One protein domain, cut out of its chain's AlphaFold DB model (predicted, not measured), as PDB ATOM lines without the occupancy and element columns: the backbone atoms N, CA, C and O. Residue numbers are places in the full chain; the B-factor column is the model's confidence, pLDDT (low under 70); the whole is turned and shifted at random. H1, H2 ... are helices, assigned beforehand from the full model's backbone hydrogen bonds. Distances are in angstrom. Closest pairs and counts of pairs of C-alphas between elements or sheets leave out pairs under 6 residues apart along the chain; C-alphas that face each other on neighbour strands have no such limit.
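AT A GLANCE: This is residues 4 to 212 of the 317 residues of the protein "Hypothetical protein" of Symbiodinium sp. KB8 (UniProt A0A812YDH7). Helices stand nearly side by side and alternate in direction, forming a slab that steps in chain order from the pair H1 and H2 at one end to H8 and the short H9 at the other. H3, H5 and H7 run the same way through it, with H4 and H6 over one side. The printed part has 209 residues with nine named helices, H1 to H9 in order, and no named strand; the class is all helix. It is compact, with a radius of gyration of the C-alphas of 18.3 A and spans of 51 by 45 by 29 A.

IN THESE COORDINATES: H1, residues 4 to 28, begins at C-alpha 4 (-28.220, -4.173, 35.358) and is 35.6 A long. H2, residues 32 to 60, is 40.0 A long, with a kink of 33 degrees near residue 39. H3 is residues 66 to 89, 34.8 A, H4 93 to 107, H5 112 to 133, 31.0 A, H6 136 to 153, H7 157 to 175 and H8 180 to 195. H9, residues 204 to 211, ends at C-alpha 211 (7.148, 23.771, 27.942).

HOW THE PARTS SIT: H1 to H7 form an up and down bundle, each helix running against the one before. H1 and H2 form a hairpin, closest at the C-alphas of Gly 18 and Ala 43, 4.8 A. H3 and H5, the hubs, touch at Gly 88 and Leu 129, C-alphas 6.4 A apart, the same way at a shallow tilt of 4 degrees. H8 and H9 touch at a steep tilt of 61 degrees, closest at the C-alphas of Val 191 and Cys 204, 5.9 A. H1 and H9 are apart. Every O i to N i+4 pair is within hydrogen-bond range in H1 and H3 to H9; in H2, 21 of 25 are.

THE WHOLE: The farthest C-alphas, Pro 63 and Lys 209, are 53.3 A apart. The printed part has no cut and no long link. Mean pLDDT of the printed part is 70.1; 96 residues are under 70, among them 4 to 30 and 186 to 212.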
ATOM      1  N   PHE A   4     -29.390  -4.991  35.049       67.44
ATOM      2  CA  PHE A   4     -28.220  -4.173  35.358       67.44
ATOM      3  C   PHE A   4     -27.342  -3.795  34.143       67.44
ATOM      4  O   PHE A   4     -27.025  -2.613  34.017       67.44
ATOM      5  N   PRO A   5     -26.990  -4.704  33.205       68.19
ATOM      6  CA  PRO A   5     -26.167  -4.350  32.043       68.19
ATOM      7  C   PRO A   5     -26.847  -3.337  31.115       68.19
ATOM      8  O   PRO A   5     -26.198  -2.432  30.599       68.19
ATOM      9  N   PHE A   6     -28.169  -3.441  30.952       69.50
ATOM     10  CA  PHE A   6     -28.946  -2.507  30.137       69.50
ATOM     11  C   PHE A   6     -28.997  -1.110  30.771       69.50
ATOM     12  O   PHE A   6     -28.824  -0.098  30.092       69.50
ATOM     13  N   VAL A   7     -29.179  -1.050  32.093       67.12
ATOM     14  CA  VAL A   7     -29.189   0.215  32.839       67.12
ATOM     15  C   VAL A   7     -27.793   0.863  32.838       67.12
ATOM     16  O   VAL A   7     -27.693   2.079  32.682       67.12
ATOM     17  N   LEU A   8     -26.716   0.071  32.914       65.69
ATOM     18  CA  LEU A   8     -25.333   0.548  32.785       65.69
ATOM     19  C   LEU A   8     -25.052   1.165  31.406       65.69
ATOM     20  O   LEU A   8     -24.425   2.221  31.320       65.69
ATOM     21  N   GLU A   9     -25.509   0.530  30.331       67.69
ATOM     22  CA  GLU A   9     -25.278   1.038  28.976       67.69
ATOM     23  C   GLU A   9     -26.072   2.325  28.719       67.69
ATOM     24  O   GLU A   9     -25.533   3.314  28.215       67.69
ATOM     25  N   ARG A  10     -27.323   2.376  29.194       68.94
ATOM     26  CA  ARG A  10     -28.133   3.601  29.195       68.94
ATOM     27  C   ARG A  10     -27.449   4.731  29.968       68.94
ATOM     28  O   ARG A  10     -27.450   5.872  29.511       68.94
ATOM     29  N   GLN A  11     -26.845   4.425  31.114       68.06
ATOM     30  CA  GLN A  11     -26.106   5.395  31.920       68.06
ATOM     31  C   GLN A  11     -24.905   5.976  31.169       68.06
ATOM     32  O   GLN A  11     -24.713   7.193  31.152       68.06
ATOM     33  N   ARG A  12     -24.102   5.115  30.534       64.69
ATOM     34  CA  ARG A  12     -22.949   5.533  29.725       64.69
ATOM     35  C   ARG A  12     -23.373   6.434  28.577       64.69
ATOM     36  O   ARG A  12     -22.769   7.485  28.387       64.69
ATOM     37  N   LEU A  13     -24.434   6.059  27.868       63.84
ATOM     38  CA  LEU A  13     -24.971   6.847  26.766       63.84
ATOM     39  C   LEU A  13     -25.402   8.244  27.232       63.84
ATOM     40  O   LEU A  13     -25.022   9.233  26.615       63.84
ATOM     41  N   LEU A  14     -26.130   8.344  28.349       61.00
ATOM     42  CA  LEU A  14     -26.581   9.629  28.893       61.00
ATOM     43  C   LEU A  14     -25.414  10.513  29.362       61.00
ATOM     44  O   LEU A  14     -25.422  11.716  29.104       61.00
ATOM     45  N   CYS A  15     -24.398   9.933  30.010       59.66
ATOM     46  CA  CYS A  15     -23.170  10.652  30.361       59.66
ATOM     47  C   CYS A  15     -22.437  11.169  29.119       59.66
ATOM     48  O   CYS A  15     -22.060  12.339  29.082       59.66
ATOM     49  N   ASN A  16     -22.250  10.314  28.113       57.94
ATOM     50  CA  ASN A  16     -21.519  10.656  26.897       57.94
ATOM     51  C   ASN A  16     -22.264  11.699  26.066       57.94
ATOM     52  O   ASN A  16     -21.635  12.630  25.582       57.94
ATOM     53  N   LEU A  17     -23.591  11.601  25.950       57.75
ATOM     54  CA  LEU A  17     -24.406  12.621  25.290       57.75
ATOM     55  C   LEU A  17     -24.316  13.955  26.032       57.75
ATOM     56  O   LEU A  17     -24.028  14.971  25.410       57.75
ATOM     57  N   GLY A  18     -24.475  13.956  27.360       56.06
ATOM     58  CA  GLY A  18     -24.310  15.169  28.163       56.06
ATOM     59  C   GLY A  18     -22.936  15.821  27.972       56.06
ATOM     60  O   GLY A  18     -22.857  17.033  27.806       56.06
ATOM     61  N   LEU A  19     -21.865  15.022  27.937       58.25
ATOM     62  CA  LEU A  19     -20.503  15.490  27.664       58.25
ATOM     63  C   LEU A  19     -20.331  16.022  26.238       58.25
ATOM     64  O   LEU A  19     -19.773  17.097  26.070       58.25
ATOM     65  N   LEU A  20     -20.853  15.319  25.232       58.22
ATOM     66  CA  LEU A  20     -20.807  15.749  23.832       58.22
ATOM     67  C   LEU A  20     -21.490  17.103  23.639       58.22
ATOM     68  O   LEU A  20     -20.962  17.955  22.930       58.22
ATOM     69  N   PHE A  21     -22.630  17.328  24.297       60.38
ATOM     70  CA  PHE A  21     -23.290  18.631  24.273       60.38
ATOM     71  C   PHE A  21     -22.457  19.699  24.982       60.38
ATOM     72  O   PHE A  21     -22.326  20.796  24.451       60.38
ATOM     73  N   LEU A  22     -21.844  19.400  26.132       59.47
ATOM     74  CA  LEU A  22     -20.960  20.356  26.812       59.47
ATOM     75  C   LEU A  22     -19.728  20.716  25.973       59.47
ATOM     76  O   LEU A  22     -19.403  21.897  25.865       59.47
ATOM     77  N   ASP A  23     -19.101  19.739  25.322       55.16
ATOM     78  CA  ASP A  23     -17.992  19.981  24.401       55.16
ATOM     79  C   ASP A  23     -18.469  20.818  23.208       55.16
ATOM     80  O   ASP A  23     -17.864  21.838  22.873       55.16
ATOM     81  N   HIS A  24     -19.607  20.473  22.601       54.50
ATOM     82  CA  HIS A  24     -20.161  21.256  21.499       54.50
ATOM     83  C   HIS A  24     -20.450  22.709  21.912       54.50
ATOM     84  O   HIS A  24     -20.142  23.637  21.169       54.50
ATOM     85  N   VAL A  25     -20.944  22.936  23.130       55.56
ATOM     86  CA  VAL A  25     -21.156  24.278  23.691       55.56
ATOM     87  C   VAL A  25     -19.849  25.020  23.937       55.56
ATOM     88  O   VAL A  25     -19.757  26.217  23.643       55.56
ATOM     89  N   ALA A  26     -18.838  24.336  24.470       54.59
ATOM     90  CA  ALA A  26     -17.531  24.923  24.716       54.59
ATOM     91  C   ALA A  26     -16.911  25.450  23.412       54.59
ATOM     92  O   ALA A  26     -16.401  26.575  23.403       54.59
ATOM     93  N   TYR A  27     -17.037  24.683  22.321       49.62
ATOM     94  CA  TYR A  27     -16.359  24.941  21.049       49.62
ATOM     95  C   TYR A  27     -17.171  25.732  20.010       49.62
ATOM     96  O   TYR A  27     -16.578  26.505  19.263       49.62
ATOM     97  N   ALA A  28     -18.495  25.567  19.928       46.75
ATOM     98  CA  ALA A  28     -19.261  26.031  18.763       46.75
ATOM     99  C   ALA A  28     -20.014  27.356  18.957       46.75
ATOM    100  O   ALA A  28     -20.402  27.976  17.969       46.75
ATOM    101  N   THR A  29     -20.253  27.813  20.193       53.91
ATOM    102  CA  THR A  29     -21.181  28.937  20.425       53.91
ATOM    103  C   THR A  29     -20.505  30.153  21.064       53.91
ATOM    104  O   THR A  29     -20.111  30.103  22.225       53.91
ATOM    105  N   PRO A  30     -20.371  31.291  20.354       54.47
ATOM    106  CA  PRO A  30     -19.612  32.443  20.851       54.47
ATOM    107  C   PRO A  30     -20.377  33.290  21.882       54.47
ATOM    108  O   PRO A  30     -19.770  34.049  22.635       54.47
ATOM    109  N   SER A  31     -21.708  33.186  21.938       76.94
ATOM    110  CA  SER A  31     -22.533  33.987  22.848       76.94
ATOM    111  C   SER A  31     -22.746  33.287  24.187       76.94
ATOM    112  O   SER A  31     -23.261  32.171  24.236       76.94
ATOM    113  N   LYS A  32     -22.453  33.989  25.291       67.94
ATOM    114  CA  LYS A  32     -22.721  33.519  26.663       67.94
ATOM    115  C   LYS A  32     -24.191  33.131  26.872       67.94
ATOM    116  O   LYS A  32     -24.470  32.144  27.544       67.94
ATOM    117  N   ALA A  33     -25.123  33.888  26.288       70.38
ATOM    118  CA  ALA A  33     -26.553  33.596  26.384       70.38
ATOM    119  C   ALA A  33     -26.905  32.288  25.662       70.38
ATOM    120  O   ALA A  33     -27.663  31.480  26.181       70.38
ATOM    121  N   HIS A  34     -26.290  32.048  24.504       70.00
ATOM    122  CA  HIS A  34     -26.502  30.831  23.730       70.00
ATOM    123  C   HIS A  34     -25.884  29.602  24.419       70.00
ATOM    124  O   HIS A  34     -26.545  28.572  24.526       70.00
ATOM    125  N   LYS A  35     -24.675  29.736  24.993       65.88
ATOM    126  CA  LYS A  35     -24.062  28.691  25.835       65.88
ATOM    127  C   LYS A  35     -24.965  28.311  27.007       65.88
ATOM    128  O   LYS A  35     -25.218  27.133  27.237       65.88
ATOM    129  N   ALA A  36     -25.495  29.308  27.715       69.94
ATOM    130  CA  ALA A  36     -26.408  29.082  28.830       69.94
ATOM    131  C   ALA A  36     -27.704  28.380  28.390       69.94
ATOM    132  O   ALA A  36     -28.193  27.511  29.108       69.94
ATOM    133  N   THR A  37     -28.240  28.707  27.210       71.31
ATOM    134  CA  THR A  37     -29.413  28.030  26.638       71.31
ATOM    135  C   THR A  37     -29.128  26.554  26.373       71.31
ATOM    136  O   THR A  37     -29.851  25.710  26.896       71.31
ATOM    137  N   ILE A  38     -28.059  26.215  25.649       67.94
ATOM    138  CA  ILE A  38     -27.752  24.807  25.350       67.94
ATOM    139  C   ILE A  38     -27.440  24.033  26.636       67.94
ATOM    140  O   ILE A  38     -27.958  22.937  26.847       67.94
ATOM    141  N   ILE A  39     -26.669  24.613  27.561       68.81
ATOM    142  CA  ILE A  39     -26.398  23.968  28.854       68.81
ATOM    143  C   ILE A  39     -27.706  23.695  29.602       68.81
ATOM    144  O   ILE A  39     -27.894  22.599  30.128       68.81
ATOM    145  N   ARG A  40     -28.624  24.666  29.637       72.31
ATOM    146  CA  ARG A  40     -29.884  24.573  30.384       72.31
ATOM    147  C   ARG A  40     -30.895  23.617  29.767       72.31
ATOM    148  O   ARG A  40     -31.568  22.915  30.522       72.31
ATOM    149  N   PHE A  41     -31.028  23.622  28.448       72.31
ATOM    150  CA  PHE A  41     -32.100  22.916  27.752       72.31
ATOM    151  C   PHE A  41     -31.655  21.607  27.103       72.31
ATOM    152  O   PHE A  41     -32.502  20.742  26.903       72.31
ATOM    153  N   GLU A  42     -30.360  21.417  26.851       69.25
ATOM    154  CA  GLU A  42     -29.841  20.213  26.198       69.25
ATOM    155  C   GLU A  42     -28.965  19.409  27.163       69.25
ATOM    156  O   GLU A  42     -29.336  18.302  27.536       69.25
ATOM    157  N   ALA A  43     -27.866  19.966  27.682       67.19
ATOM    158  CA  ALA A  43     -26.919  19.191  28.497       67.19
ATOM    159  C   ALA A  43     -27.452  18.817  29.898       67.19
ATOM    160  O   ALA A  43     -27.307  17.677  30.356       67.19
ATOM    161  N   LEU A  44     -28.078  19.767  30.604       69.31
ATOM    162  CA  LEU A  44     -28.575  19.578  31.973       69.31
ATOM    163  C   LEU A  44     -29.608  18.444  32.101       69.31
ATOM    164  O   LEU A  44     -29.487  17.661  33.050       69.31
ATOM    165  N   PRO A  45     -30.608  18.317  31.206       75.50
ATOM    166  CA  PRO A  45     -31.527  17.182  31.206       75.50
ATOM    167  C   PRO A  45     -30.821  15.822  31.136       75.50
ATOM    168  O   PRO A  45     -31.078  14.981  31.998       75.50
ATOM    169  N   TYR A  46     -29.870  15.629  30.212       68.62
ATOM    170  CA  TYR A  46     -29.136  14.359  30.090       68.62
ATOM    171  C   TYR A  46     -28.318  14.037  31.339       68.62
ATOM    172  O   TYR A  46     -28.319  12.901  31.812       68.62
ATOM    173  N   LEU A  47     -27.663  15.037  31.930       67.62
ATOM    174  CA  LEU A  47     -26.882  14.846  33.152       67.62
ATOM    175  C   LEU A  47     -27.763  14.567  34.382       67.62
ATOM    176  O   LEU A  47     -27.377  13.797  35.266       67.62
ATOM    177  N   ARG A  48     -28.966  15.152  34.449       74.25
ATOM    178  CA  ARG A  48     -29.965  14.835  35.484       74.25
ATOM    179  C   ARG A  48     -30.515  13.424  35.318       74.25
ATOM    180  O   ARG A  48     -30.631  12.706  36.312       74.25
ATOM    181  N   ASP A  49     -30.810  13.022  34.089       73.62
ATOM    182  CA  ASP A  49     -31.271  11.672  33.778       73.62
ATOM    183  C   ASP A  49     -30.202  10.629  34.065       73.62
ATOM    184  O   ASP A  49     -30.494   9.611  34.686       73.62
ATOM    185  N   SER A  50     -28.954  10.929  33.730       71.50
ATOM    186  CA  SER A  50     -27.791  10.153  34.142       71.50
ATOM    187  C   SER A  50     -27.717  10.021  35.676       71.50
ATOM    188  O   SER A  50     -27.575   8.929  36.226       71.50
ATOM    189  N   CYS A  51     -27.926  11.103  36.429       72.56
ATOM    190  CA  CYS A  51     -27.974  11.008  37.892       72.56
ATOM    191  C   CYS A  51     -29.129  10.129  38.407       72.56
ATOM    192  O   CYS A  51     -28.998   9.508  39.464       72.56
ATOM    193  N   ARG A  52     -30.271  10.105  37.707       78.94
ATOM    194  CA  ARG A  52     -31.422   9.249  38.036       78.94
ATOM    195  C   ARG A  52     -31.097   7.783  37.763       78.94
ATOM    196  O   ARG A  52     -31.221   6.966  38.671       78.94
ATOM    197  N   VAL A  53     -30.612   7.471  36.566       71.88
ATOM    198  CA  VAL A  53     -30.284   6.106  36.140       71.88
ATOM    199  C   VAL A  53     -29.185   5.509  37.024       71.88
ATOM    200  O   VAL A  53     -29.322   4.381  37.486       71.88
ATOM    201  N   ALA A  54     -28.158   6.270  37.407       70.94
ATOM    202  CA  ALA A  54     -27.150   5.764  38.341       70.94
ATOM    203  C   ALA A  54     -27.693   5.475  39.761       70.94
ATOM    204  O   ALA A  54     -27.161   4.616  40.465       70.94
ATOM    205  N   ARG A  55     -28.770   6.143  40.204       75.12
ATOM    206  CA  ARG A  55     -29.466   5.772  41.454       75.12
ATOM    207  C   ARG A  55     -30.270   4.486  41.286       75.12
ATOM    208  O   ARG A  55     -30.242   3.658  42.192       75.12
ATOM    209  N   GLU A  56     -30.928   4.308  40.142       79.69
ATOM    210  CA  GLU A  56     -31.633   3.066  39.798       79.69
ATOM    211  C   GLU A  56     -30.656   1.882  39.767       79.69
ATOM    212  O   GLU A  56     -30.921   0.843  40.370       79.69
ATOM    213  N   MET A  57     -29.469   2.062  39.178       73.31
ATOM    214  CA  MET A  57     -28.403   1.055  39.201       73.31
ATOM    215  C   MET A  57     -28.031   0.629  40.618       73.31
ATOM    216  O   MET A  57     -27.889  -0.561  40.870       73.31
ATOM    217  N   LYS A  58     -27.913   1.579  41.556       70.88
ATOM    218  CA  LYS A  58     -27.622   1.259  42.959       70.88
ATOM    219  C   LYS A  58     -28.728   0.408  43.595       70.88
ATOM    220  O   LYS A  58     -28.420  -0.466  44.392       70.88
ATOM    221  N   THR A  59     -29.996   0.656  43.267       78.56
ATOM    222  CA  THR A  59     -31.117  -0.146  43.794       78.56
ATOM    223  C   THR A  59     -31.241  -1.523  43.143       78.56
ATOM    224  O   THR A  59     -31.765  -2.439  43.767       78.56
ATOM    225  N   LEU A  60     -30.774  -1.668  41.900       74.81
ATOM    226  CA  LEU A  60     -30.839  -2.914  41.133       74.81
ATOM    227  C   LEU A  60     -29.585  -3.785  41.291       74.81
ATOM    228  O   LEU A  60     -29.606  -4.951  40.896       74.81
ATOM    229  N   ALA A  61     -28.497  -3.230  41.827       68.56
ATOM    230  CA  ALA A  61     -27.289  -3.979  42.134       68.56
ATOM    231  C   ALA A  61     -27.599  -5.039  43.210       68.56
ATOM    232  O   ALA A  61     -28.192  -4.706  44.241       68.56
ATOM    233  N   PRO A  62     -27.208  -6.311  43.005       74.06
ATOM    234  CA  PRO A  62     -27.287  -7.319  44.052       74.06
ATOM    235  C   PRO A  62     -26.540  -6.830  45.306       74.06
ATOM    236  O   PRO A  62     -25.435  -6.307  45.160       74.06
ATOM    237  N   PRO A  63     -27.061  -7.035  46.532       67.38
ATOM    238  CA  PRO A  63     -26.422  -6.556  47.765       67.38
ATOM    239  C   PRO A  63     -24.980  -7.049  47.973       67.38
ATOM    240  O   PRO A  63     -24.227  -6.453  48.733       67.38
ATOM    241  N   SER A  64     -24.599  -8.147  47.315       71.75
ATOM    242  CA  SER A  64     -23.261  -8.740  47.362       71.75
ATOM    243  C   SER A  64     -22.327  -8.279  46.234       71.75
ATOM    244  O   SER A  64     -21.151  -8.638  46.244       71.75
ATOM    245  N   ASP A  65     -22.817  -7.523  45.244       77.38
ATOM    246  CA  ASP A  65     -22.025  -7.077  44.095       77.38
ATOM    247  C   ASP A  65     -21.446  -5.677  44.336       77.38
ATOM    248  O   ASP A  65     -21.914  -4.657  43.821       77.38
ATOM    249  N   GLN A  66     -20.374  -5.642  45.128       76.50
ATOM    250  CA  GLN A  66     -19.615  -4.419  45.397       76.50
ATOM    251  C   GLN A  66     -19.103  -3.757  44.103       76.50
ATOM    252  O   GLN A  66     -18.924  -2.542  44.064       76.50
ATOM    253  N   GLY A  67     -18.869  -4.528  43.033       81.06
ATOM    254  CA  GLY A  67     -18.419  -3.990  41.749       81.06
ATOM    255  C   GLY A  67     -19.494  -3.141  41.075       81.06
ATOM    256  O   GLY A  67     -19.209  -2.037  40.610       81.06
ATOM    257  N   ALA A  68     -20.736  -3.622  41.070       74.75
ATOM    258  CA  ALA A  68     -21.888  -2.894  40.550       74.75
ATOM    259  C   ALA A  68     -22.142  -1.574  41.303       74.75
ATOM    260  O   ALA A  68     -22.382  -0.536  40.672       74.75
ATOM    261  N   GLU A  69     -22.042  -1.588  42.637       77.81
ATOM    262  CA  GLU A  69     -22.192  -0.381  43.456       77.81
ATOM    263  C   GLU A  69     -21.060   0.631  43.212       77.81
ATOM    264  O   GLU A  69     -21.339   1.818  43.004       77.81
ATOM    265  N   ASP A  70     -19.803   0.175  43.170       82.25
ATOM    266  CA  ASP A  70     -18.637   1.022  42.889       82.25
ATOM    267  C   ASP A  70     -18.781   1.706  41.511       82.25
ATOM    268  O   ASP A  70     -18.528   2.906  41.362       82.25
ATOM    269  N   ILE A  71     -19.259   0.978  40.492       79.69
ATOM    270  CA  ILE A  71     -19.516   1.534  39.154       79.69
ATOM    271  C   ILE A  71     -20.592   2.624  39.208       79.69
ATOM    272  O   ILE A  71     -20.364   3.721  38.691       79.69
ATOM    273  N   ALA A  72     -21.731   2.358  39.851       76.44
ATOM    274  CA  ALA A  72     -22.820   3.328  39.966       76.44
ATOM    275  C   ALA A  72     -22.378   4.603  40.710       76.44
ATOM    276  O   ALA A  72     -22.702   5.722  40.301       76.44
ATOM    277  N   LEU A  73     -21.590   4.452  41.779       82.06
ATOM    278  CA  LEU A  73     -21.034   5.569  42.539       82.06
ATOM    279  C   LEU A  73     -20.061   6.411  41.708       82.06
ATOM    280  O   LEU A  73     -20.169   7.638  41.740       82.06
ATOM    281  N   ARG A  74     -19.164   5.798  40.924       82.81
ATOM    282  CA  ARG A  74     -18.275   6.545  40.011       82.81
ATOM    283  C   ARG A  74     -19.065   7.317  38.960       82.81
ATOM    284  O   ARG A  74     -18.811   8.503  38.774       82.81
ATOM    285  N   CYS A  75     -20.067   6.690  38.343       77.44
ATOM    286  CA  CYS A  75     -20.927   7.363  37.370       77.44
ATOM    287  C   CYS A  75     -21.641   8.579  37.985       77.44
ATOM    288  O   CYS A  75     -21.743   9.623  37.339       77.44
ATOM    289  N   LEU A  76     -22.086   8.487  39.245       79.38
ATOM    290  CA  LEU A  76     -22.639   9.635  39.972       79.38
ATOM    291  C   LEU A  76     -21.596  10.733  40.217       79.38
ATOM    292  O   LEU A  76     -21.923  11.907  40.057       79.38
ATOM    293  N   CYS A  77     -20.365  10.376  40.601       85.69
ATOM    294  CA  CYS A  77     -19.283  11.345  40.811       85.69
ATOM    295  C   CYS A  77     -19.006  12.140  39.533       85.69
ATOM    296  O   CYS A  77     -19.007  13.370  39.558       85.69
ATOM    297  N   GLU A  78     -18.839  11.441  38.411       81.75
ATOM    298  CA  GLU A  78     -18.574  12.047  37.108       81.75
ATOM    299  C   GLU A  78     -19.731  12.935  36.656       81.75
ATOM    300  O   GLU A  78     -19.511  14.076  36.259       81.75
ATOM    301  N   SER A  79     -20.970  12.462  36.799       78.94
ATOM    302  CA  SER A  79     -22.160  13.227  36.411       78.94
ATOM    303  C   SER A  79     -22.295  14.516  37.216       78.94
ATOM    304  O   SER A  79     -22.539  15.577  36.647       78.94
ATOM    305  N   PHE A  80     -22.091  14.458  38.537       84.44
ATOM    306  CA  PHE A  80     -22.112  15.654  39.377       84.44
ATOM    307  C   PHE A  80     -20.943  16.595  39.085       84.44
ATOM    308  O   PHE A  80     -21.145  17.805  39.072       84.44
ATOM    309  N   ARG A  81     -19.744  16.078  38.805       88.38
ATOM    310  CA  ARG A  81     -18.603  16.910  38.400       88.38
ATOM    311  C   ARG A  81     -18.883  17.629  37.078       88.38
ATOM    312  O   ARG A  81     -18.658  18.827  36.982       88.38
ATOM    313  N   ASN A  82     -19.428  16.930  36.087       79.38
ATOM    314  CA  ASN A  82     -19.753  17.521  34.788       79.38
ATOM    315  C   ASN A  82     -20.882  18.557  34.909       79.38
ATOM    316  O   ASN A  82     -20.806  19.620  34.301       79.38
ATOM    317  N   LEU A  83     -21.887  18.294  35.755       77.88
ATOM    318  CA  LEU A  83     -22.893  19.294  36.127       77.88
ATOM    319  C   LEU A  83     -22.243  20.524  36.756       77.88
ATOM    320  O   LEU A  83     -22.585  21.641  36.389       77.88
ATOM    321  N   ALA A  84     -21.304  20.337  37.681       85.00
ATOM    322  CA  ALA A  84     -20.609  21.445  38.317       85.00
ATOM    323  C   ALA A  84     -19.833  22.302  37.305       85.00
ATOM    324  O   ALA A  84     -19.950  23.524  37.354       85.00
ATOM    325  N   ASN A  85     -19.114  21.672  36.368       81.94
ATOM    326  CA  ASN A  85     -18.421  22.365  35.277       81.94
ATOM    327  C   ASN A  85     -19.402  23.211  34.454       81.94
ATOM    328  O   ASN A  85     -19.199  24.409  34.304       81.94
ATOM    329  N   ALA A  86     -20.520  22.617  34.032       76.88
ATOM    330  CA  ALA A  86     -21.536  23.301  33.235       76.88
ATOM    331  C   ALA A  86     -22.159  24.507  33.966       76.88
ATOM    332  O   ALA A  86     -22.422  25.551  33.372       76.88
ATOM    333  N   MET A  87     -22.388  24.386  35.279       79.94
ATOM    334  CA  MET A  87     -22.841  25.513  36.105       79.94
ATOM    335  C   MET A  87     -21.766  26.604  36.195       79.94
ATOM    336  O   MET A  87     -22.087  27.792  36.167       79.94
ATOM    337  N   GLY A  88     -20.495  26.204  36.240       81.31
ATOM    338  CA  GLY A  88     -19.344  27.094  36.161       81.31
ATOM    339  C   GLY A  88     -19.269  27.884  34.861       81.31
ATOM    340  O   GLY A  88     -19.151  29.106  34.904       81.31
ATOM    341  N   ASP A  89     -19.472  27.226  33.722       77.88
ATOM    342  CA  ASP A  89     -19.510  27.877  32.406       77.88
ATOM    343  C   ASP A  89     -20.624  28.939  32.323       77.88
ATOM    344  O   ASP A  89     -20.476  29.996  31.700       77.88
ATOM    345  N   MET A  90     -21.744  28.705  33.017       78.00
ATOM    346  CA  MET A  90     -22.835  29.679  33.166       78.00
ATOM    347  C   MET A  90     -22.537  30.797  34.183       78.00
ATOM    348  O   MET A  90     -23.314  31.751  34.296       78.00
ATOM    349  N   LYS A  91     -21.401  30.728  34.885       83.00
ATOM    350  CA  LYS A  91     -21.011  31.564  36.031       83.00
ATOM    351  C   LYS A  91     -21.943  31.437  37.245       83.00
ATOM    352  O   LYS A  91     -21.988  32.337  38.082       83.00
ATOM    353  N   ASP A  92     -22.673  30.327  37.365       84.69
ATOM    354  CA  ASP A  92     -23.410  29.964  38.581       84.69
ATOM    355  C   ASP A  92     -22.469  29.242  39.556       84.69
ATOM    356  O   ASP A  92     -22.494  28.018  39.728       84.69
ATOM    357  N   TRP A  93     -21.589  30.020  40.188       87.69
ATOM    358  CA  TRP A  93     -20.584  29.507  41.122       87.69
ATOM    359  C   TRP A  93     -21.181  28.791  42.348       87.69
ATOM    360  O   TRP A  93     -20.643  27.744  42.730       87.69
ATOM    361  N   PRO A  94     -22.275  29.284  42.975       87.50
ATOM    362  CA  PRO A  94     -22.953  28.551  44.045       87.50
ATOM    363  C   PRO A  94     -23.513  27.202  43.573       87.50
ATOM    364  O   PRO A  94     -23.377  26.197  44.278       87.50
ATOM    365  N   GLY A  95     -24.108  27.158  42.377       86.00
ATOM    366  CA  GLY A  95     -24.587  25.924  41.763       86.00
ATOM    367  C   GLY A  95     -23.455  24.933  41.498       86.00
ATOM    368  O   GLY A  95     -23.561  23.760  41.867       86.00
ATOM    369  N   ALA A  96     -22.341  25.410  40.942       88.00
ATOM    370  CA  ALA A  96     -21.159  24.596  40.694       88.00
ATOM    371  C   ALA A  96     -20.587  23.990  41.990       88.00
ATOM    372  O   ALA A  96     -20.362  22.782  42.064       88.00
ATOM    373  N   ASP A  97     -20.428  24.783  43.057       85.94
ATOM    374  CA  ASP A  97     -19.901  24.279  44.335       85.94
ATOM    375  C   ASP A  97     -20.815  23.241  44.990       85.94
ATOM    376  O   ASP A  97     -20.341  22.244  45.547       85.94
ATOM    377  N   ARG A  98     -22.135  23.438  44.882       88.31
ATOM    378  CA  ARG A  98     -23.118  22.458  45.354       88.31
ATOM    379  C   ARG A  98     -22.917  21.116  44.654       88.31
ATOM    380  O   ARG A  98     -22.906  20.082  45.325       88.31
ATOM    381  N   TYR A  99     -22.748  21.110  43.334       88.69
ATOM    382  CA  TYR A  99     -22.559  19.870  42.581       88.69
ATOM    383  C   TYR A  99     -21.189  19.227  42.817       88.69
ATOM    384  O   TYR A  99     -21.134  18.010  42.991       88.69
ATOM    385  N   TYR A 100     -20.109  20.000  42.959       90.88
ATOM    386  CA  TYR A 100     -18.821  19.440  43.384       90.88
ATOM    387  C   TYR A 100     -18.884  18.813  44.776       90.88
ATOM    388  O   TYR A 100     -18.347  17.728  44.984       90.88
ATOM    389  N   SER A 101     -19.585  19.447  45.717       87.75
ATOM    390  CA  SER A 101     -19.788  18.893  47.060       87.75
ATOM    391  C   SER A 101     -20.575  17.580  47.023       87.75
ATOM    392  O   SER A 101     -20.290  16.653  47.782       87.75
ATOM    393  N   LEU A 102     -21.562  17.469  46.126       88.50
ATOM    394  CA  LEU A 102     -22.284  16.217  45.900       88.50
ATOM    395  C   LEU A 102     -21.382  15.146  45.284       88.50
ATOM    396  O   LEU A 102     -21.420  14.013  45.760       88.50
ATOM    397  N   ALA A 103     -20.569  15.493  44.283       89.00
ATOM    398  CA  ALA A 103     -19.588  14.583  43.693       89.00
ATOM    399  C   ALA A 103     -18.623  14.052  44.765       89.00
ATOM    400  O   ALA A 103     -18.411  12.845  44.865       89.00
ATOM    401  N   TRP A 104     -18.131  14.939  45.635       90.88
ATOM    402  CA  TRP A 104     -17.201  14.601  46.712       90.88
ATOM    403  C   TRP A 104     -17.792  13.586  47.692       90.88
ATOM    404  O   TRP A 104     -17.241  12.512  47.899       90.88
ATOM    405  N   ARG A 105     -19.000  13.851  48.206       89.25
ATOM    406  CA  ARG A 105     -19.702  12.928  49.118       89.25
ATOM    407  C   ARG A 105     -20.011  11.564  48.496       89.25
ATOM    408  O   ARG A 105     -20.314  10.613  49.217       89.25
ATOM    409  N   LYS A 106     -20.061  11.463  47.162       87.94
ATOM    410  CA  LYS A 106     -20.200  10.172  46.472       87.94
ATOM    411  C   LYS A 106     -18.860   9.462  46.358       87.94
ATOM    412  O   LYS A 106     -18.828   8.258  46.591       87.94
ATOM    413  N   ALA A 107     -17.787  10.198  46.082       87.44
ATOM    414  CA  ALA A 107     -16.439   9.657  46.015       87.44
ATOM    415  C   ALA A 107     -16.007   9.039  47.353       87.44
ATOM    416  O   ALA A 107     -15.450   7.948  47.347       87.44
ATOM    417  N   GLU A 108     -16.371   9.645  48.489       87.69
ATOM    418  CA  GLU A 108     -16.107   9.117  49.843       87.69
ATOM    419  C   GLU A 108     -16.689   7.718  50.109       87.69
ATOM    420  O   GLU A 108     -16.284   7.049  51.057       87.69
ATOM    421  N   LYS A 109     -17.641   7.259  49.286       87.12
ATOM    422  CA  LYS A 109     -18.250   5.925  49.400       87.12
ATOM    423  C   LYS A 109     -17.539   4.859  48.571       87.12
ATOM    424  O   LYS A 109     -17.900   3.693  48.668       87.12
ATOM    425  N   LEU A 110     -16.585   5.253  47.731       84.56
ATOM    426  CA  LEU A 110     -15.811   4.333  46.909       84.56
ATOM    427  C   LEU A 110     -14.681   3.696  47.721       84.56
ATOM    428  O   LEU A 110     -14.216   4.236  48.726       84.56
ATOM    429  N   LYS A 111     -14.162   2.569  47.227       80.88
ATOM    430  CA  LYS A 111     -12.918   1.985  47.748       80.88
ATOM    431  C   LYS A 111     -11.784   3.005  47.705       80.88
ATOM    432  O   LYS A 111     -11.698   3.806  46.779       80.88
ATOM    433  N   HIS A 112     -10.865   2.910  48.667       77.25
ATOM    434  CA  HIS A 112      -9.843   3.927  48.938       77.25
ATOM    435  C   HIS A 112      -9.128   4.466  47.684       77.25
ATOM    436  O   HIS A 112      -9.087   5.673  47.479       77.25
ATOM    437  N   HIS A 113      -8.637   3.600  46.793       74.44
ATOM    438  CA  HIS A 113      -7.942   4.037  45.574       74.44
ATOM    439  C   HIS A 113      -8.858   4.766  44.569       74.44
ATOM    440  O   HIS A 113      -8.431   5.735  43.948       74.44
ATOM    441  N   GLN A 114     -10.117   4.342  44.430       76.88
ATOM    442  CA  GLN A 114     -11.100   4.969  43.535       76.88
ATOM    443  C   GLN A 114     -11.637   6.281  44.111       76.88
ATOM    444  O   GLN A 114     -11.821   7.248  43.376       76.88
ATOM    445  N   MET A 115     -11.856   6.326  45.429       79.50
ATOM    446  CA  MET A 115     -12.187   7.550  46.157       79.50
ATOM    447  C   MET A 115     -11.116   8.610  45.911       79.50
ATOM    448  O   MET A 115     -11.439   9.745  45.573       79.50
ATOM    449  N   LEU A 116      -9.841   8.238  46.057       75.94
ATOM    450  CA  LEU A 116      -8.736   9.174  45.889       75.94
ATOM    451  C   LEU A 116      -8.642   9.697  44.450       75.94
ATOM    452  O   LEU A 116      -8.495  10.901  44.277       75.94
ATOM    453  N   ASP A 117      -8.802   8.842  43.435       77.81
ATOM    454  CA  ASP A 117      -8.837   9.275  42.027       77.81
ATOM    455  C   ASP A 117      -9.965  10.294  41.760       77.81
ATOM    456  O   ASP A 117      -9.747  11.349  41.158       77.81
ATOM    457  N   GLN A 118     -11.165  10.041  42.289       83.81
ATOM    458  CA  GLN A 118     -12.293  10.966  42.149       83.81
ATOM    459  C   GLN A 118     -12.086  12.269  42.932       83.81
ATOM    460  O   GLN A 118     -12.387  13.341  42.407       83.81
ATOM    461  N   HIS A 119     -11.538  12.212  44.149       82.38
ATOM    462  CA  HIS A 119     -11.207  13.410  44.923       82.38
ATOM    463  C   HIS A 119     -10.181  14.284  44.206       82.38
ATOM    464  O   HIS A 119     -10.381  15.496  44.153       82.38
ATOM    465  N   VAL A 120      -9.142  13.689  43.600       76.19
ATOM    466  CA  VAL A 120      -8.199  14.430  42.750       76.19
ATOM    467  C   VAL A 120      -8.994  15.162  41.677       76.19
ATOM    468  O   VAL A 120      -8.988  16.391  41.647       76.19
ATOM    469  N   ALA A 121      -9.756  14.435  40.859       76.81
ATOM    470  CA  ALA A 121     -10.479  15.036  39.747       76.81
ATOM    471  C   ALA A 121     -11.440  16.163  40.177       76.81
ATOM    472  O   ALA A 121     -11.531  17.181  39.494       76.81
ATOM    473  N   ILE A 122     -12.126  16.018  41.315       84.69
ATOM    474  CA  ILE A 122     -13.050  17.032  41.842       84.69
ATOM    475  C   ILE A 122     -12.308  18.268  42.363       84.69
ATOM    476  O   ILE A 122     -12.675  19.380  41.979       84.69
ATOM    477  N   SER A 123     -11.277  18.116  43.208       80.88
ATOM    478  CA  SER A 123     -10.510  19.261  43.741       80.88
ATOM    479  C   SER A 123      -9.926  20.119  42.622       80.88
ATOM    480  O   SER A 123      -9.812  21.334  42.752       80.88
ATOM    481  N   ILE A 124      -9.617  19.516  41.482       73.56
ATOM    482  CA  ILE A 124      -9.005  20.216  40.358       73.56
ATOM    483  C   ILE A 124     -10.024  20.990  39.560       73.56
ATOM    484  O   ILE A 124      -9.797  22.157  39.257       73.56
ATOM    485  N   SER A 125     -11.149  20.366  39.225       81.94
ATOM    486  CA  SER A 125     -12.225  21.078  38.550       81.94
ATOM    487  C   SER A 125     -12.697  22.262  39.418       81.94
ATOM    488  O   SER A 125     -12.925  23.356  38.903       81.94
ATOM    489  N   ARG A 126     -12.681  22.120  40.756       84.75
ATOM    490  CA  ARG A 126     -12.867  23.246  41.695       84.75
ATOM    491  C   ARG A 126     -11.752  24.293  41.626       84.75
ATOM    492  O   ARG A 126     -12.061  25.478  41.704       84.75
ATOM    493  N   ALA A 127     -10.487  23.895  41.478       75.44
ATOM    494  CA  ALA A 127      -9.357  24.816  41.334       75.44
ATOM    495  C   ALA A 127      -9.450  25.647  40.047       75.44
ATOM    496  O   ALA A 127      -9.243  26.858  40.087       75.44
ATOM    497  N   VAL A 128      -9.799  25.010  38.925       74.06
ATOM    498  CA  VAL A 128     -10.041  25.671  37.631       74.06
ATOM    499  C   VAL A 128     -11.196  26.663  37.756       74.06
ATOM    500  O   VAL A 128     -11.057  27.819  37.369       74.06
ATOM    501  N   LEU A 129     -12.290  26.262  38.403       82.00
ATOM    502  CA  LEU A 129     -13.417  27.154  38.655       82.00
ATOM    503  C   LEU A 129     -13.038  28.347  39.550       82.00
ATOM    504  O   LEU A 129     -13.391  29.489  39.277       82.00
ATOM    505  N   ALA A 130     -12.305  28.092  40.635       80.56
ATOM    506  CA  ALA A 130     -11.829  29.124  41.551       80.56
ATOM    507  C   ALA A 130     -10.873  30.105  40.862       80.56
ATOM    508  O   ALA A 130     -10.881  31.300  41.173       80.56
ATOM    509  N   LEU A 131     -10.069  29.591  39.922       71.31
ATOM    510  CA  LEU A 131      -9.310  30.397  38.984       71.31
ATOM    511  C   LEU A 131     -10.284  31.271  38.216       71.31
ATOM    512  O   LEU A 131     -10.255  32.462  38.469       71.31
ATOM    513  N   GLU A 132     -11.187  30.751  37.394       74.12
ATOM    514  CA  GLU A 132     -12.144  31.560  36.614       74.12
ATOM    515  C   GLU A 132     -12.893  32.626  37.434       74.12
ATOM    516  O   GLU A 132     -13.014  33.766  36.985       74.12
ATOM    517  N   GLU A 133     -13.289  32.307  38.668       80.75
ATOM    518  CA  GLU A 133     -13.952  33.221  39.611       80.75
ATOM    519  C   GLU A 133     -13.028  34.331  40.166       80.75
ATOM    520  O   GLU A 133     -13.496  35.323  40.720       80.75
ATOM    521  N   GLY A 134     -11.707  34.176  40.048       78.69
ATOM    522  CA  GLY A 134     -10.704  35.109  40.570       78.69
ATOM    523  C   GLY A 134     -10.417  34.945  42.066       78.69
ATOM    524  O   GLY A 134      -9.799  35.815  42.677       78.69
ATOM    525  N   ARG A 135     -10.851  33.841  42.690       81.69
ATOM    526  CA  ARG A 135     -10.751  33.636  44.146       81.69
ATOM    527  C   ARG A 135      -9.468  32.917  44.545       81.69
ATOM    528  O   ARG A 135      -9.469  31.712  44.788       81.69
ATOM    529  N   GLU A 136      -8.384  33.674  44.711       77.31
ATOM    530  CA  GLU A 136      -7.055  33.144  45.073       77.31
ATOM    531  C   GLU A 136      -7.049  32.244  46.321       77.31
ATOM    532  O   GLU A 136      -6.352  31.229  46.347       77.31
ATOM    533  N   SER A 137      -7.845  32.570  47.345       78.88
ATOM    534  CA  SER A 137      -7.961  31.757  48.566       78.88
ATOM    535  C   SER A 137      -8.482  30.346  48.286       78.88
ATOM    536  O   SER A 137      -7.967  29.370  48.831       78.88
ATOM    537  N   ARG A 138      -9.464  30.228  47.389       76.69
ATOM    538  CA  ARG A 138     -10.083  28.960  47.007       76.69
ATOM    539  C   ARG A 138      -9.168  28.140  46.104       76.69
ATOM    540  O   ARG A 138      -9.134  26.922  46.238       76.69
ATOM    541  N   ILE A 139      -8.368  28.797  45.265       72.69
ATOM    542  CA  ILE A 139      -7.334  28.119  44.475       72.69
ATOM    543  C   ILE A 139      -6.298  27.480  45.403       72.69
ATOM    544  O   ILE A 139      -6.045  26.289  45.282       72.69
ATOM    545  N   LYS A 140      -5.772  28.228  46.385       77.19
ATOM    546  CA  LYS A 140      -4.808  27.696  47.367       77.19
ATOM    547  C   LYS A 140      -5.371  26.523  48.164       77.19
ATOM    548  O   LYS A 140      -4.653  25.569  48.452       77.19
ATOM    549  N   GLN A 141      -6.648  26.596  48.537       80.69
ATOM    550  CA  GLN A 141      -7.319  25.484  49.203       80.69
ATOM    551  C   GLN A 141      -7.345  24.242  48.304       80.69
ATOM    552  O   GLN A 141      -6.968  23.165  48.756       80.69
ATOM    553  N   CYS A 142      -7.733  24.393  47.037       76.31
ATOM    554  CA  CYS A 142      -7.783  23.272  46.102       76.31
ATOM    555  C   CYS A 142      -6.383  22.715  45.792       76.31
ATOM    556  O   CYS A 142      -6.221  21.500  45.722       76.31
ATOM    557  N   GLU A 143      -5.366  23.574  45.654       72.94
ATOM    558  CA  GLU A 143      -3.956  23.179  45.509       72.94
ATOM    559  C   GLU A 143      -3.516  22.318  46.706       72.94
ATOM    560  O   GLU A 143      -2.993  21.219  46.523       72.94
ATOM    561  N   LYS A 144      -3.826  22.757  47.935       81.12
ATOM    562  CA  LYS A 144      -3.529  22.003  49.161       81.12
ATOM    563  C   LYS A 144      -4.253  20.653  49.209       81.12
ATOM    564  O   LYS A 144      -3.631  19.648  49.540       81.12
ATOM    565  N   GLU A 145      -5.543  20.615  48.873       77.19
ATOM    566  CA  GLU A 145      -6.320  19.368  48.808       77.19
ATOM    567  C   GLU A 145      -5.710  18.389  47.794       77.19
ATOM    568  O   GLU A 145      -5.516  17.212  48.108       77.19
ATOM    569  N   CYS A 146      -5.338  18.877  46.606       68.62
ATOM    570  CA  CYS A 146      -4.672  18.070  45.586       68.62
ATOM    571  C   CYS A 146      -3.347  17.509  46.105       68.62
ATOM    572  O   CYS A 146      -3.088  16.316  45.941       68.62
ATOM    573  N   ASP A 147      -2.524  18.327  46.758       73.06
ATOM    574  CA  ASP A 147      -1.248  17.895  47.332       73.06
ATOM    575  C   ASP A 147      -1.422  16.866  48.454       73.06
ATOM    576  O   ASP A 147      -0.673  15.886  48.518       73.06
ATOM    577  N   ASP A 148      -2.427  17.037  49.312       78.69
ATOM    578  CA  ASP A 148      -2.750  16.106  50.394       78.69
ATOM    579  C   ASP A 148      -3.188  14.741  49.863       78.69
ATOM    580  O   ASP A 148      -2.714  13.708  50.347       78.69
ATOM    581  N   ILE A 149      -4.049  14.716  48.842       69.56
ATOM    582  CA  ILE A 149      -4.458  13.470  48.183       69.56
ATOM    583  C   ILE A 149      -3.254  12.823  47.504       69.56
ATOM    584  O   ILE A 149      -3.009  11.630  47.663       69.56
ATOM    585  N   SER A 150      -2.445  13.629  46.827       64.25
ATOM    586  CA  SER A 150      -1.293  13.155  46.068       64.25
ATOM    587  C   SER A 150      -0.207  12.530  46.932       64.25
ATOM    588  O   SER A 150       0.433  11.564  46.522       64.25
ATOM    589  N   ARG A 151       0.005  13.052  48.147       71.75
ATOM    590  CA  ARG A 151       0.898  12.425  49.130       71.75
ATOM    591  C   ARG A 151       0.399  11.043  49.544       71.75
ATOM    592  O   ARG A 151       1.206  10.138  49.718       71.75
ATOM    593  N   LYS A 152      -0.920  10.866  49.647       70.12
ATOM    594  CA  LYS A 152      -1.553   9.584  49.992       70.12
ATOM    595  C   LYS A 152      -1.569   8.593  48.824       70.12
ATOM    596  O   LYS A 152      -1.698   7.397  49.054       70.12
ATOM    597  N   THR A 153      -1.417   9.068  47.587       64.75
ATOM    598  CA  THR A 153      -1.546   8.255  46.366       64.75
ATOM    599  C   THR A 153      -0.263   8.135  45.554       64.75
ATOM    600  O   THR A 153      -0.308   7.607  44.446       64.75
ATOM    601  N   ALA A 154       0.879   8.608  46.063       60.34
ATOM    602  CA  ALA A 154       2.130   8.704  45.303       60.34
ATOM    603  C   ALA A 154       2.606   7.367  44.693       60.34
ATOM    604  O   ALA A 154       3.297   7.375  43.677       60.34
ATOM    605  N   ALA A 155       2.201   6.234  45.276       64.19
ATOM    606  CA  ALA A 155       2.500   4.891  44.775       64.19
ATOM    607  C   ALA A 155       1.595   4.428  43.610       64.19
ATOM    608  O   ALA A 155       1.901   3.433  42.959       64.19
ATOM    609  N   ILE A 156       0.482   5.117  43.335       71.94
ATOM    610  CA  ILE A 156      -0.489   4.732  42.304       71.94
ATOM    611  C   ILE A 156      -0.218   5.548  41.036       71.94
ATOM    612  O   ILE A 156      -0.575   6.726  40.946       71.94
ATOM    613  N   LEU A 157       0.399   4.907  40.040       67.50
ATOM    614  CA  LEU A 157       0.852   5.546  38.797       67.50
ATOM    615  C   LEU A 157      -0.264   6.301  38.057       67.50
ATOM    616  O   LEU A 157      -0.039   7.420  37.606       67.50
ATOM    617  N   SER A 158      -1.471   5.733  37.970       61.66
ATOM    618  CA  SER A 158      -2.608   6.377  37.292       61.66
ATOM    619  C   SER A 158      -3.003   7.699  37.954       61.66
ATOM    620  O   SER A 158      -3.201   8.699  37.268       61.66
ATOM    621  N   ILE A 159      -3.031   7.737  39.288       65.75
ATOM    622  CA  ILE A 159      -3.340   8.950  40.053       65.75
ATOM    623  C   ILE A 159      -2.195   9.963  39.925       65.75
ATOM    624  O   ILE A 159      -2.428  11.169  39.822       65.75
ATOM    625  N   ARG A 160      -0.948   9.483  39.879       70.88
ATOM    626  CA  ARG A 160       0.234  10.330  39.704       70.88
ATOM    627  C   ARG A 160       0.268  11.018  38.337       70.88
ATOM    628  O   ARG A 160       0.498  12.225  38.285       70.88
ATOM    629  N   ASN A 161       0.024  10.278  37.256       67.88
ATOM    630  CA  ASN A 161      -0.012  10.831  35.899       67.88
ATOM    631  C   ASN A 161      -1.133  11.858  35.769       67.88
ATOM    632  O   ASN A 161      -0.896  12.971  35.301       67.88
ATOM    633  N   ARG A 162      -2.312  11.534  36.310       65.19
ATOM    634  CA  ARG A 162      -3.445  12.455  36.348       65.19
ATOM    635  C   ARG A 162      -3.066  13.753  37.066       65.19
ATOM    636  O   ARG A 162      -3.182  14.826  36.487       65.19
ATOM    637  N   ARG A 163      -2.473  13.682  38.264       70.88
ATOM    638  CA  ARG A 163      -1.933  14.864  38.971       70.88
ATOM    639  C   ARG A 163      -0.966  15.688  38.104       70.88
ATOM    640  O   ARG A 163      -0.992  16.915  38.163       70.88
ATOM    641  N   GLY A 164      -0.119  15.035  37.314       67.50
ATOM    642  CA  GLY A 164       0.803  15.691  36.386       67.50
ATOM    643  C   GLY A 164       0.092  16.537  35.323       67.50
ATOM    644  O   GLY A 164       0.347  17.738  35.226       67.50
ATOM    645  N   GLU A 165      -0.854  15.953  34.583       65.38
ATOM    646  CA  GLU A 165      -1.683  16.651  33.572       65.38
ATOM    647  C   GLU A 165      -2.415  17.869  34.157       65.38
ATOM    648  O   GLU A 165      -2.651  18.900  33.519       65.38
ATOM    649  N   ILE A 166      -2.756  17.743  35.426       63.91
ATOM    650  CA  ILE A 166      -3.539  18.697  36.186       63.91
ATOM    651  C   ILE A 166      -2.700  19.895  36.617       63.91
ATOM    652  O   ILE A 166      -3.118  21.036  36.432       63.91
ATOM    653  N   LEU A 167      -1.506  19.653  37.160       70.38
ATOM    654  CA  LEU A 167      -0.564  20.720  37.498       70.38
ATOM    655  C   LEU A 167      -0.155  21.488  36.240       70.38
ATOM    656  O   LEU A 167      -0.022  22.709  36.283       70.38
ATOM    657  N   HIS A 168      -0.045  20.789  35.108       69.25
ATOM    658  CA  HIS A 168       0.154  21.406  33.802       69.25
ATOM    659  C   HIS A 168      -1.019  22.328  33.422       69.25
ATOM    660  O   HIS A 168      -0.802  23.490  33.082       69.25
ATOM    661  N   THR A 169      -2.264  21.864  33.571       62.72
ATOM    662  CA  THR A 169      -3.468  22.676  33.304       62.72
ATOM    663  C   THR A 169      -3.537  23.921  34.198       62.72
ATOM    664  O   THR A 169      -3.756  25.027  33.702       62.72
ATOM    665  N   LEU A 170      -3.283  23.779  35.503       66.00
ATOM    666  CA  LEU A 170      -3.231  24.916  36.427       66.00
ATOM    667  C   LEU A 170      -2.123  25.898  36.046       66.00
ATOM    668  O   LEU A 170      -2.332  27.110  36.094       66.00
ATOM    669  N   ALA A 171      -0.963  25.398  35.629       64.88
ATOM    670  CA  ALA A 171       0.125  26.258  35.206       64.88
ATOM    671  C   ALA A 171      -0.229  27.081  33.962       64.88
ATOM    672  O   ALA A 171       0.016  28.287  33.966       64.88
ATOM    673  N   LYS A 172      -0.875  26.481  32.951       61.28
ATOM    674  CA  LYS A 172      -1.389  27.213  31.777       61.28
ATOM    675  C   LYS A 172      -2.331  28.342  32.191       61.28
ATOM    676  O   LYS A 172      -2.176  29.480  31.763       61.28
ATOM    677  N   LEU A 173      -3.261  28.060  33.101       60.25
ATOM    678  CA  LEU A 173      -4.192  29.073  33.606       60.25
ATOM    679  C   LEU A 173      -3.486  30.201  34.378       60.25
ATOM    680  O   LEU A 173      -3.901  31.356  34.299       60.25
ATOM    681  N   ARG A 174      -2.401  29.901  35.103       63.97
ATOM    682  CA  ARG A 174      -1.572  30.916  35.773       63.97
ATOM    683  C   ARG A 174      -0.780  31.769  34.773       63.97
ATOM    684  O   ARG A 174      -0.654  32.969  35.007       63.97
ATOM    685  N   ILE A 175      -0.304  31.185  33.669       59.91
ATOM    686  CA  ILE A 175       0.346  31.910  32.559       59.91
ATOM    687  C   ILE A 175      -0.625  32.929  31.961       59.91
ATOM    688  O   ILE A 175      -0.288  34.106  31.886       59.91
ATOM    689  N   HIS A 176      -1.865  32.522  31.670       53.38
ATOM    690  CA  HIS A 176      -2.902  33.420  31.139       53.38
ATOM    691  C   HIS A 176      -3.249  34.604  32.057       53.38
ATOM    692  O   HIS A 176      -3.884  35.557  31.621       53.38
ATOM    693  N   ARG A 177      -2.840  34.563  33.330       57.59
ATOM    694  CA  ARG A 177      -3.032  35.646  34.307       57.59
ATOM    695  C   ARG A 177      -1.768  36.444  34.605       57.59
ATOM    696  O   ARG A 177      -1.749  37.196  35.575       57.59
ATOM    697  N   GLY A 178      -0.697  36.230  33.844       57.06
ATOM    698  CA  GLY A 178       0.601  36.861  34.083       57.06
ATOM    699  C   GLY A 178       1.303  36.379  35.358       57.06
ATOM    700  O   GLY A 178       2.268  36.987  35.813       57.06
ATOM    701  N   MET A 179       0.852  35.276  35.971       64.81
ATOM    702  CA  MET A 179       1.417  34.738  37.217       64.81
ATOM    703  C   MET A 179       2.572  33.765  36.930       64.81
ATOM    704  O   MET A 179       2.594  32.631  37.425       64.81
ATOM    705  N   PHE A 180       3.541  34.209  36.126       64.19
ATOM    706  CA  PHE A 180       4.610  33.375  35.564       64.19
ATOM    707  C   PHE A 180       5.472  32.639  36.609       64.19
ATOM    708  O   PHE A 180       5.699  31.438  36.430       64.19
ATOM    709  N   PRO A 181       5.891  33.250  37.742       71.12
ATOM    710  CA  PRO A 181       6.723  32.547  38.725       71.12
ATOM    711  C   PRO A 181       6.032  31.322  39.341       71.12
ATOM    712  O   PRO A 181       6.654  30.275  39.522       71.12
ATOM    713  N   LYS A 182       4.724  31.423  39.619       64.44
ATOM    714  CA  LYS A 182       3.922  30.305  40.141       64.44
ATOM    715  C   LYS A 182       3.644  29.262  39.060       64.44
ATOM    716  O   LYS A 182       3.743  28.070  39.335       64.44
ATOM    717  N   ALA A 183       3.358  29.691  37.830       62.97
ATOM    718  CA  ALA A 183       3.185  28.771  36.709       62.97
ATOM    719  C   ALA A 183       4.436  27.913  36.465       62.97
ATOM    720  O   ALA A 183       4.334  26.699  36.313       62.97
ATOM    721  N   LYS A 184       5.628  28.521  36.520       67.94
ATOM    722  CA  LYS A 184       6.918  27.828  36.385       67.94
ATOM    723  C   LYS A 184       7.107  26.735  37.438       67.94
ATOM    724  O   LYS A 184       7.590  25.650  37.121       67.94
ATOM    725  N   GLN A 185       6.724  27.004  38.689       71.81
ATOM    726  CA  GLN A 185       6.784  26.008  39.764       71.81
ATOM    727  C   GLN A 185       5.828  24.837  39.506       71.81
ATOM    728  O   GLN A 185       6.237  23.682  39.635       71.81
ATOM    729  N   LEU A 186       4.592  25.125  39.088       67.31
ATOM    730  CA  LEU A 186       3.584  24.110  38.774       67.31
ATOM    731  C   LEU A 186       3.986  23.250  37.565       67.31
ATOM    732  O   LEU A 186       3.886  22.028  37.643       67.31
ATOM    733  N   LEU A 187       4.524  23.851  36.495       68.94
ATOM    734  CA  LEU A 187       5.055  23.120  35.335       68.94
ATOM    735  C   LEU A 187       6.180  22.166  35.732       68.94
ATOM    736  O   LEU A 187       6.138  20.991  35.378       68.94
ATOM    737  N   LYS A 188       7.150  22.627  36.533       68.81
ATOM    738  CA  LYS A 188       8.237  21.761  37.021       68.81
ATOM    739  C   LYS A 188       7.706  20.553  37.790       68.81
ATOM    740  O   LYS A 188       8.227  19.449  37.647       68.81
ATOM    741  N   GLN A 189       6.687  20.751  38.625       68.50
ATOM    742  CA  GLN A 189       6.061  19.657  39.365       68.50
ATOM    743  C   GLN A 189       5.293  18.709  38.436       68.50
ATOM    744  O   GLN A 189       5.451  17.495  38.561       68.50
ATOM    745  N   ALA A 190       4.524  19.247  37.485       66.06
ATOM    746  CA  ALA A 190       3.795  18.482  36.477       66.06
ATOM    747  C   ALA A 190       4.729  17.560  35.687       66.06
ATOM    748  O   ALA A 190       4.519  16.349  35.638       66.06
ATOM    749  N   VAL A 191       5.812  18.128  35.151       67.25
ATOM    750  CA  VAL A 191       6.826  17.405  34.381       67.25
ATOM    751  C   VAL A 191       7.459  16.300  35.218       67.25
ATOM    752  O   VAL A 191       7.500  15.167  34.761       67.25
ATOM    753  N   ARG A 192       7.867  16.568  36.469       69.62
ATOM    754  CA  ARG A 192       8.427  15.530  37.360       69.62
ATOM    755  C   ARG A 192       7.476  14.351  37.565       69.62
ATOM    756  O   ARG A 192       7.915  13.206  37.607       69.62
ATOM    757  N   LEU A 193       6.181  14.623  37.705       67.62
ATOM    758  CA  LEU A 193       5.167  13.591  37.927       67.62
ATOM    759  C   LEU A 193       4.831  12.802  36.660       67.62
ATOM    760  O   LEU A 193       4.479  11.632  36.774       67.62
ATOM    761  N   LEU A 194       4.944  13.402  35.479       64.62
ATOM    762  CA  LEU A 194       4.736  12.714  34.202       64.62
ATOM    763  C   LEU A 194       5.991  11.926  33.783       64.62
ATOM    764  O   LEU A 194       5.888  10.768  33.393       64.62
ATOM    765  N   ALA A 195       7.176  12.508  33.979       62.62
ATOM    766  CA  ALA A 195       8.479  11.933  33.646       62.62
ATOM    767  C   ALA A 195       8.893  10.757  34.540       62.62
ATOM    768  O   ALA A 195       9.531   9.823  34.077       62.62
ATOM    769  N   ALA A 196       8.517  10.736  35.821       58.75
ATOM    770  CA  ALA A 196       8.908   9.645  36.723       58.75
ATOM    771  C   ALA A 196       8.230   8.287  36.399       58.75
ATOM    772  O   ALA A 196       8.227   7.378  37.225       58.75
ATOM    773  N   GLY A 197       7.496   8.187  35.285       51.12
ATOM    774  CA  GLY A 197       6.605   7.073  34.918       51.12
ATOM    775  C   GLY A 197       6.842   6.585  33.500       51.12
ATOM    776  O   GLY A 197       6.340   5.524  33.143       51.12
ATOM    777  N   SER A 198       7.632   7.327  32.725       47.94
ATOM    778  CA  SER A 198       8.305   6.819  31.542       47.94
ATOM    779  C   SER A 198       9.546   6.032  31.972       47.94
ATOM    780  O   SER A 198      10.237   6.409  32.917       47.94
ATOM    781  N   ALA A 199       9.839   4.933  31.272       41.12
ATOM    782  CA  ALA A 199      11.103   4.206  31.429       41.12
ATOM    783  C   ALA A 199      12.316   5.067  31.019       41.12
ATOM    784  O   ALA A 199      13.436   4.838  31.472       41.12
ATOM    785  N   GLU A 200      12.081   6.091  30.199       37.81
ATOM    786  CA  GLU A 200      13.060   7.111  29.852       37.81
ATOM    787  C   GLU A 200      13.143   8.167  30.959       37.81
ATOM    788  O   GLU A 200      12.139   8.778  31.341       37.81
ATOM    789  N   LYS A 201      14.363   8.400  31.463       37.09
ATOM    790  CA  LYS A 201      14.703   9.576  32.273       37.09
ATOM    791  C   LYS A 201      14.543  10.817  31.397       37.09
ATOM    792  O   LYS A 201      15.489  11.259  30.757       37.09
ATOM    793  N   ILE A 202      13.342  11.370  31.373       40.31
ATOM    794  CA  ILE A 202      13.091  12.668  30.763       40.31
ATOM    795  C   ILE A 202      13.724  13.725  31.675       40.31
ATOM    796  O   ILE A 202      13.332  13.852  32.843       40.31
ATOM    797  N   ASP A 203      14.707  14.471  31.160       42.69
ATOM    798  CA  ASP A 203      15.288  15.602  31.879       42.69
ATOM    799  C   ASP A 203      14.193  16.647  32.107       42.69
ATOM    800  O   ASP A 203      13.700  17.325  31.201       42.69
ATOM    801  N   CYS A 204      13.774  16.743  33.366       36.91
ATOM    802  CA  CYS A 204      12.725  17.651  33.769       36.91
ATOM    803  C   CYS A 204      13.120  19.102  33.506       36.91
ATOM    804  O   CYS A 204      12.215  19.903  33.318       36.91
ATOM    805  N   GLU A 205      14.404  19.470  33.482       39.38
ATOM    806  CA  GLU A 205      14.826  20.827  33.127       39.38
ATOM    807  C   GLU A 205      14.694  21.104  31.635       39.38
ATOM    808  O   GLU A 205      14.289  22.203  31.270       39.38
ATOM    809  N   GLU A 206      14.970  20.125  30.784       38.56
ATOM    810  CA  GLU A 206      14.873  20.242  29.329       38.56
ATOM    811  C   GLU A 206      13.414  20.256  28.864       38.56
ATOM    812  O   GLU A 206      13.017  21.125  28.089       38.56
ATOM    813  N   LEU A 207      12.561  19.405  29.445       37.81
ATOM    814  CA  LEU A 207      11.129  19.431  29.155       37.81
ATOM    815  C   LEU A 207      10.454  20.668  29.762       37.81
ATOM    816  O   LEU A 207       9.572  21.248  29.137       37.81
ATOM    817  N   THR A 208      10.921  21.132  30.929       36.38
ATOM    818  CA  THR A 208      10.541  22.434  31.504       36.38
ATOM    819  C   THR A 208      11.018  23.582  30.615       36.38
ATOM    820  O   THR A 208      10.272  24.528  30.482       36.38
ATOM    821  N   LYS A 209      12.190  23.529  29.968       39.19
ATOM    822  CA  LYS A 209      12.643  24.530  28.974       39.19
ATOM    823  C   LYS A 209      11.892  24.434  27.636       39.19
ATOM    824  O   LYS A 209      11.823  25.418  26.916       39.19
ATOM    825  N   ALA A 210      11.330  23.273  27.307       39.53
ATOM    826  CA  ALA A 210      10.517  23.063  26.109       39.53
ATOM    827  C   ALA A 210       9.027  23.416  26.313       39.53
ATOM    828  O   ALA A 210       8.345  23.738  25.344       39.53
ATOM    829  N   THR A 211       8.518  23.357  27.555       37.31
ATOM    830  CA  THR A 211       7.148  23.771  27.942       37.31
ATOM    831  C   THR A 211       7.082  25.140  28.629       37.31
ATOM    832  O   THR A 211       6.027  25.770  28.604       37.31
ATOM    833  N   LEU A 212       8.180  25.649  29.203       34.84
ATOM    834  CA  LEU A 212       8.376  27.081  29.436       34.84
ATOM    835  C   LEU A 212       9.005  27.701  28.201       34.84
ATOM    836  O   LEU A 212      10.206  27.583  27.993       34.84
TER     837      LEU A 212